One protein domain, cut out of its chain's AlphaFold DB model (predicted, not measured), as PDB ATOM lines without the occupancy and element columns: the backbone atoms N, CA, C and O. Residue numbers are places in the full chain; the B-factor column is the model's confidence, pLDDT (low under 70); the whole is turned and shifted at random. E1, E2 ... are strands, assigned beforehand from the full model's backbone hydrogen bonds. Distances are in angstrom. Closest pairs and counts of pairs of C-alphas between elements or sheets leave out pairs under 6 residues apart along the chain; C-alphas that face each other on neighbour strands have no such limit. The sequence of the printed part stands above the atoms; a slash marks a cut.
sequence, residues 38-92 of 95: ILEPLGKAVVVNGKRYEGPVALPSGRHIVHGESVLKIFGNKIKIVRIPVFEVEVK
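AT A GLANCE: This is residues 38 to 92 of the 95 residues of an uncharacterized protein of Fervidobacterium thailandense (UniProt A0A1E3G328). This is a small sandwich of two four-stranded sheets, E3 E2 E5 E8 and E4 E1 E6 E7, lying face to face with their strands at 25 degrees to each other. The chain changes from one sheet to the other five times, and the hairpins E2 and E3, and E6 and E7, each stay within one sheet. The printed part has 55 residues and no named helix; its eight strands come in the order E1 to E8 and make it all strand, 35 residues being in them. Both sheets are antiparallel throughout. The whole is compact, with a radius of gyration of the C-alphas of 10.0 A, and spans 26 by 19 by 18 A.

IN THESE COORDINATES: Look first at the sheet with the two longest strands. E5, residues 62 to 67, begins at C-alpha 62 (205.326, 142.957, 147.462) and runs 16.2 A; E8, residues 86 to 91, is also 16.2 A long and ends at C-alpha 91 (202.755, 147.327, 148.371). E2, residues 46 to 48, measures 6.4 A and E3, residues 51 to 53, 6.6 A. For the other sheet, find E1, residues 38 to 41, 9.8 A, starting at C-alpha 38 (209.690, 154.992, 151.543). E6, residues 70 to 74, is 12.4 A long, E7, residues 78 to 82, 12.8 A, and E4, residues 57 to 59, 6.2 A.

HOW THE PARTS SIT: In the first sheet, E5 and E8 are antiparallel at 160 degrees, with N 64 and O 89 2.9 A apart, within hydrogen-bond range. On the other side of E5, E2 is antiparallel at 148 degrees, with N 67 and O 47 at 2.8 A. E3 is an edge strand beside E2, with N 53 and O 46 at 2.8 A. In the second sheet, E1 and E6 are antiparallel at 162 degrees, with N 40 and O 71 at 2.8 A. E7 is an edge strand beside E6, with N 72 and O 80 at 2.8 A; E4 is the other edge strand, beside E1, with N 57 and O 39 at 2.8 A. This sheet is twisted, its C-alphas lying up to 4.1 A off the best plane. Between the sheets, the closest C-alphas of E2 and E6, Val 46 and Ser 70, are 7.2 A apart. E5 and E7 are apart.

THE WHOLE: The two C-alphas farthest apart, those of Lys 44 and Lys 92, are 27.6 A apart. The printed part has no cut, and the links between its strands are tight. The mean pLDDT of the printed part is 71.2; look for low confidence at residues 75 to 85, among the 21 residues under 70.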
ATOM      1  N   ILE A  38     208.476 154.752 150.769       72.12
ATOM      2  CA  ILE A  38     209.690 154.992 151.543       72.12
ATOM      3  C   ILE A  38     209.321 154.848 153.021       72.12
ATOM      4  O   ILE A  38     208.428 155.528 153.521       72.12
ATOM      5  N   LEU A  39     209.999 153.945 153.719       73.25
ATOM      6  CA  LEU A  39     209.949 153.811 155.169       73.25
ATOM      7  C   LEU A  39     210.987 154.730 155.795       73.25
ATOM      8  O   LEU A  39     212.172 154.577 155.526       73.25
ATOM      9  N   GLU A  40     210.562 155.627 156.672       72.25
ATOM     10  CA  GLU A  40     211.451 156.403 157.529       72.25
ATOM     11  C   GLU A  40     211.365 155.886 158.972       72.25
ATOM     12  O   GLU A  40     210.271 155.854 159.547       72.25
ATOM     13  N   PRO A  41     212.486 155.459 159.578       69.44
ATOM     14  CA  PRO A  41     212.507 155.065 160.981       69.44
ATOM     15  C   PRO A  41     212.208 156.275 161.883       69.44
ATOM     16  O   PRO A  41     212.819 157.328 161.728       69.44
ATOM     17  N   LEU A  42     211.280 156.127 162.840       68.81
ATOM     18  CA  LEU A  42     211.024 157.146 163.879       68.81
ATOM     19  C   LEU A  42     212.052 157.091 165.020       68.81
ATOM     20  O   LEU A  42     212.206 158.059 165.760       68.81
ATOM     21  N   GLY A  43     212.734 155.952 165.167       70.62
ATOM     22  CA  GLY A  43     213.736 155.690 166.200       70.62
ATOM     23  C   GLY A  43     215.106 155.315 165.627       70.62
ATOM     24  O   GLY A  43     215.494 155.767 164.558       70.62
ATOM     25  N   LYS A  44     215.856 154.468 166.351       65.12
ATOM     26  CA  LYS A  44     217.255 154.127 166.017       65.12
ATOM     27  C   LYS A  44     217.424 153.241 164.778       65.12
ATOM     28  O   LYS A  44     218.443 153.348 164.108       65.12
ATOM     29  N   ALA A  45     216.491 152.329 164.515       71.38
ATOM     30  CA  ALA A  45     216.550 151.431 163.366       71.38
ATOM     31  C   ALA A  45     215.200 150.744 163.138       71.38
ATOM     32  O   ALA A  45     214.444 150.526 164.084       71.38
ATOM     33  N   VAL A  46     214.942 150.348 161.894       74.94
ATOM     34  CA  VAL A  46     213.804 149.508 161.503       74.94
ATOM     35  C   VAL A  46     214.348 148.246 160.842       74.94
ATOM     36  O   VAL A  46     215.314 148.300 160.077       74.94
ATOM     37  N   VAL A  47     213.752 147.096 161.150       76.75
ATOM     38  CA  VAL A  47     214.099 145.824 160.510       76.75
ATOM     39  C   VAL A  47     213.022 145.487 159.489       76.75
ATOM     40  O   VAL A  47     211.865 145.291 159.848       76.75
ATOM     41  N   VAL A  48     213.402 145.408 158.216       79.25
ATOM     42  CA  VAL A  48     212.514 145.048 157.106       79.25
ATOM     43  C   VAL A  48     212.964 143.702 156.552       79.25
ATOM     44  O   VAL A  48     214.111 143.570 156.121       79.25
ATOM     45  N   ASN A  49     212.085 142.694 156.565       79.00
ATOM     46  CA  ASN A  49     212.387 141.332 156.090       79.00
ATOM     47  C   ASN A  49     213.713 140.771 156.655       79.00
ATOM     48  O   ASN A  49     214.508 140.170 155.934       79.00
ATOM     49  N   GLY A  50     213.986 141.025 157.939       75.19
ATOM     50  CA  GLY A  50     215.200 140.568 158.626       75.19
ATOM     51  C   GLY A  50     216.460 141.418 158.400       75.19
ATOM     52  O   GLY A  50     217.481 141.149 159.030       75.19
ATOM     53  N   LYS A  51     216.421 142.461 157.558       79.75
ATOM     54  CA  LYS A  51     217.538 143.402 157.363       79.75
ATOM     55  C   LYS A  51     217.323 144.679 158.167       79.75
ATOM     56  O   LYS A  51     216.252 145.275 158.104       79.75
ATOM     57  N   ARG A  52     218.344 145.098 158.917       78.62
ATOM     58  CA  ARG A  52     218.320 146.317 159.734       78.62
ATOM     59  C   ARG A  52     218.710 147.532 158.899       78.62
ATOM     60  O   ARG A  52     219.729 147.506 158.214       78.62
ATOM     61  N   TYR A  53     217.932 148.597 159.026       80.38
ATOM     62  CA  TYR A  53     218.165 149.873 158.369       80.38
ATOM     63  C   TYR A  53     218.081 151.010 159.383       80.38
ATOM     64  O   TYR A  53     217.156 151.065 160.192       80.38
ATOM     65  N   GLU A  54     219.056 151.913 159.339       75.38
ATOM     66  CA  GLU A  54     219.152 153.075 160.242       75.38
ATOM     67  C   GLU A  54     218.698 154.382 159.571       75.38
ATOM     68  O   GLU A  54     218.693 155.437 160.191       75.38
ATOM     69  N   GLY A  55     218.288 154.310 158.302       76.94
ATOM     70  CA  GLY A  55     217.841 155.447 157.503       76.94
ATOM     71  C   GLY A  55     216.628 155.104 156.635       76.94
ATOM     72  O   GLY A  55     216.061 154.019 156.782       76.94
ATOM     73  N   PRO A  56     216.214 156.016 155.738       74.81
ATOM     74  CA  PRO A  56     215.072 155.802 154.859       74.81
ATOM     75  C   PRO A  56     215.278 154.590 153.940       74.81
ATOM     76  O   PRO A  56     216.312 154.461 153.286       74.81
ATOM     77  N   VAL A  57     214.275 153.715 153.868       77.00
ATOM     78  CA  VAL A  57     214.298 152.487 153.062       77.00
ATOM     79  C   VAL A  57     213.191 152.529 152.030       77.00
ATOM     80  O   VAL A  57     212.013 152.597 152.362       77.00
ATOM     81  N   ALA A  58     213.571 152.423 150.765       75.19
ATOM     82  CA  ALA A  58     212.632 152.184 149.685       75.19
ATOM     83  C   ALA A  58     212.097 150.741 149.752       75.19
ATOM     84  O   ALA A  58     212.867 149.784 149.669       75.19
ATOM     85  N   LEU A  59     210.781 150.588 149.885       73.62
ATOM     86  CA  LEU A  59     210.097 149.304 149.790       73.62
ATOM     87  C   LEU A  59     209.695 149.038 148.330       73.62
ATOM     88  O   LEU A  59     208.952 149.838 147.747       73.62
ATOM     89  N   PRO A  60     210.154 147.928 147.728       68.94
ATOM     90  CA  PRO A  60     209.656 147.492 146.432       68.94
ATOM     91  C   PRO A  60     208.210 146.976 146.534       68.94
ATOM     92  O   PRO A  60     207.631 146.865 147.613       68.94
ATOM     93  N   SER A  61     207.604 146.674 145.383       69.50
ATOM     94  CA  SER A  61     206.291 146.017 145.353       69.50
ATOM     95  C   SER A  61     206.366 144.608 145.954       69.50
ATOM     96  O   SER A  61     207.324 143.872 145.707       69.50
ATOM     97  N   GLY A  62     205.357 144.231 146.742       69.00
ATOM     98  CA  GLY A  62     205.326 142.957 147.462       69.00
ATOM     99  C   GLY A  62     204.936 143.086 148.935       69.00
ATOM    100  O   GLY A  62     204.509 144.144 149.400       69.00
ATOM    101  N   ARG A  63     205.047 141.967 149.663       75.62
ATOM    102  CA  ARG A  63     204.797 141.891 151.109       75.62
ATOM    103  C   ARG A  63     206.099 142.052 151.880       75.62
ATOM    104  O   ARG A  63     207.078 141.350 151.617       75.62
ATOM    105  N   HIS A  64     206.087 142.959 152.846       78.81
ATOM    106  CA  HIS A  64     207.222 143.254 153.704       78.81
ATOM    107  C   HIS A  64     206.790 143.236 155.167       78.81
ATOM    108  O   HIS A  64     205.839 143.918 155.547       78.81
ATOM    109  N   ILE A  65     207.508 142.473 155.987       77.06
ATOM    110  CA  ILE A  65     207.322 142.459 157.438       77.06
ATOM    111  C   ILE A  65     208.276 143.496 158.022       77.06
ATOM    112  O   ILE A  65     209.495 143.415 157.830       77.06
ATOM    113  N   VAL A  66     207.705 144.486 158.703       79.06
ATOM    114  CA  VAL A  66     208.424 145.609 159.296       79.06
ATOM    115  C   VAL A  66     208.366 145.478 160.814       79.06
ATOM    116  O   VAL A  66     207.287 145.370 161.396       79.06
ATOM    117  N   HIS A  67     209.533 145.501 161.454       76.75
ATOM    118  CA  HIS A  67     209.676 145.542 162.904       76.75
ATOM    119  C   HIS A  67     210.287 146.889 163.316       76.75
ATOM    120  O   HIS A  67     211.390 147.236 162.883       76.75
ATOM    121  N   GLY A  68     209.575 147.624 164.168       67.81
ATOM    122  CA  GLY A  68     209.937 148.954 164.656       67.81
ATOM    123  C   GLY A  68     208.973 150.052 164.199       67.81
ATOM    124  O   GLY A  68     208.371 149.983 163.128       67.81
ATOM    125  N   GLU A  69     208.842 151.096 165.018       72.19
ATOM    126  CA  GLU A  69     208.011 152.261 164.706       72.19
ATOM    127  C   GLU A  69     208.564 153.024 163.497       72.19
ATOM    128  O   GLU A  69     209.746 153.388 163.448       72.19
ATOM    129  N   SER A  70     207.712 153.283 162.506       68.25
ATOM    130  CA  SER A  70     208.142 153.925 161.263       68.25
ATOM    131  C   SER A  70     207.044 154.741 160.584       68.25
ATOM    132  O   SER A  70     205.844 154.470 160.680       68.25
ATOM    133  N   VAL A  71     207.473 155.797 159.896       70.25
ATOM    134  CA  VAL A  71     206.624 156.593 159.013       70.25
ATOM    135  C   VAL A  71     206.698 155.993 157.618       70.25
ATOM    136  O   VAL A  71     207.772 155.879 157.036       70.25
ATOM    137  N   LEU A  72     205.549 155.642 157.056       71.81
ATOM    138  CA  LEU A  72     205.435 155.269 155.653       71.81
ATOM    139  C   LEU A  72     205.124 156.526 154.842       71.81
ATOM    140  O   LEU A  72     204.046 157.112 154.970       71.81
ATOM    141  N   LYS A  73     206.057 156.934 153.988       67.12
ATOM    142  CA  LYS A  73     205.826 157.934 152.946       67.12
ATOM    143  C   LYS A  73     205.479 157.207 151.654       67.12
ATOM    144  O   LYS A  73     206.311 156.516 151.077       67.12
ATOM    145  N   ILE A  74     204.236 157.342 151.219       70.06
ATOM    146  CA  ILE A  74     203.732 156.746 149.983       70.06
ATOM    147  C   ILE A  74     203.929 157.757 148.851       70.06
ATOM    148  O   ILE A  74     203.760 158.969 149.042       70.06
ATOM    149  N   PHE A  75     204.272 157.260 147.664       60.78
ATOM    150  CA  PHE A  75     204.331 158.053 146.441       60.78
ATOM    151  C   PHE A  75     203.017 158.841 146.242       60.78
ATOM    152  O   PHE A  75     201.926 158.299 146.411       60.78
ATOM    153  N   GLY A  76     203.109 160.142 145.938       57.69
ATOM    154  CA  GLY A  76     201.944 161.045 145.903       57.69
ATOM    155  C   GLY A  76     201.673 161.814 147.207       57.69
ATOM    156  O   GLY A  76     200.543 162.234 147.446       57.69
ATOM    157  N   ASN A  77     202.702 162.013 148.041       60.69
ATOM    158  CA  ASN A  77     202.680 162.863 149.245       60.69
ATOM    159  C   ASN A  77     201.718 162.400 150.359       60.69
ATOM    160  O   ASN A  77     201.364 163.170 151.252       60.69
ATOM    161  N   LYS A  78     201.297 161.130 150.331       58.19
ATOM    162  CA  LYS A  78     200.497 160.528 151.402       58.19
ATOM    163  C   LYS A  78     201.436 159.981 152.473       58.19
ATOM    164  O   LYS A  78     202.164 159.019 152.242       58.19
ATOM    165  N   ILE A  79     201.416 160.598 153.649       66.19
ATOM    166  CA  ILE A  79     202.233 160.191 154.797       66.19
ATOM    167  C   ILE A  79     201.339 159.429 155.775       66.19
ATOM    168  O   ILE A  79     200.339 159.964 156.250       66.19
ATOM    169  N   LYS A  80     201.694 158.180 156.087       67.00
ATOM    170  CA  LYS A  80     201.014 157.358 157.093       67.00
ATOM    171  C   LYS A  80     201.995 157.008 158.206       67.00
ATOM    172  O   LYS A  80     202.971 156.299 157.993       67.00
ATOM    173  N   ILE A  81     201.730 157.510 159.405       65.19
ATOM    174  CA  ILE A  81     202.546 157.231 160.590       65.19
ATOM    175  C   ILE A  81     202.043 155.927 161.213       65.19
ATOM    176  O   ILE A  81     200.870 155.841 161.579       65.19
ATOM    177  N   VAL A  82     202.906 154.917 161.341       64.88
ATOM    178  CA  VAL A  82     202.565 153.632 161.968       64.88
ATOM    179  C   VAL A  82     203.443 153.430 163.202       64.88
ATOM    180  O   VAL A  82     204.652 153.239 163.112       64.88
ATOM    181  N   ARG A  83     202.815 153.481 164.382       61.34
ATOM    182  CA  ARG A  83     203.468 153.327 165.699       61.34
ATOM    183  C   ARG A  83     203.357 151.908 166.269       61.34
ATOM    184  O   ARG A  83     203.421 151.712 167.474       61.34
ATOM    185  N   ILE A  84     203.096 150.920 165.416       67.44
ATOM    186  CA  ILE A  84     202.938 149.524 165.836       67.44
ATOM    187  C   ILE A  84     204.324 148.862 165.797       67.44
ATOM    188  O   ILE A  84     205.043 149.059 164.817       67.44
ATOM    189  N   PRO A  85     204.718 148.074 166.814       64.44
ATOM    190  CA  PRO A  85     206.055 147.480 166.888       64.44
ATOM    191  C   PRO A  85     206.332 146.433 165.801       64.44
ATOM    192  O   PRO A  85     207.488 146.233 165.439       64.44
ATOM    193  N   VAL A  86     205.299 145.766 165.276       72.81
ATOM    194  CA  VAL A  86     205.401 144.825 164.151       72.81
ATOM    195  C   VAL A  86     204.184 145.000 163.254       72.81
ATOM    196  O   VAL A  86     203.055 144.962 163.741       72.81
ATOM    197  N   PHE A  87     204.397 145.188 161.955       75.88
ATOM    198  CA  PHE A  87     203.311 145.293 160.985       75.88
ATOM    199  C   PHE A  87     203.718 144.752 159.612       75.88
ATOM    200  O   PHE A  87     204.885 144.779 159.224       75.88
ATOM    201  N   GLU A  88     202.731 144.255 158.873       71.00
ATOM    202  CA  GLU A  88     202.898 143.800 157.495       71.00
ATOM    203  C   GLU A  88     202.465 144.914 156.536       71.00
ATOM    204  O   GLU A  88     201.385 145.493 156.673       71.00
ATOM    205  N   VAL A  89     203.324 145.233 155.569       73.75
ATOM    206  CA  VAL A  89     203.043 146.190 154.498       73.75
ATOM    207  C   VAL A  89     202.936 145.426 153.195       73.75
ATOM    208  O   VAL A  89     203.892 144.782 152.766       73.75
ATOM    209  N   GLU A  90     201.784 145.528 152.545       73.56
ATOM    210  CA  GLU A  90     201.589 145.015 151.196       73.56
ATOM    211  C   GLU A  90     201.570 146.192 150.216       73.56
ATOM    212  O   GLU A  90     200.645 147.004 150.203       73.56
ATOM    213  N   VAL A  91     202.620 146.299 149.405       70.31
ATOM    214  CA  VAL A  91     202.755 147.327 148.371       70.31
ATOM    215  C   VAL A  91     202.263 146.739 147.051       70.31
ATOM    216  O   VAL A  91     202.936 145.902 146.444       70.31
ATOM    217  N   LYS A  92     201.080 147.169 146.604       64.44
ATOM    218  CA  LYS A  92     200.484 146.787 145.314       64.44
ATOM    219  C   LYS A  92     200.409 147.996 144.389       64.44
ATOM    220  O   LYS A  92     200.042 149.082 144.824       64.44
TER     221      LYS A  92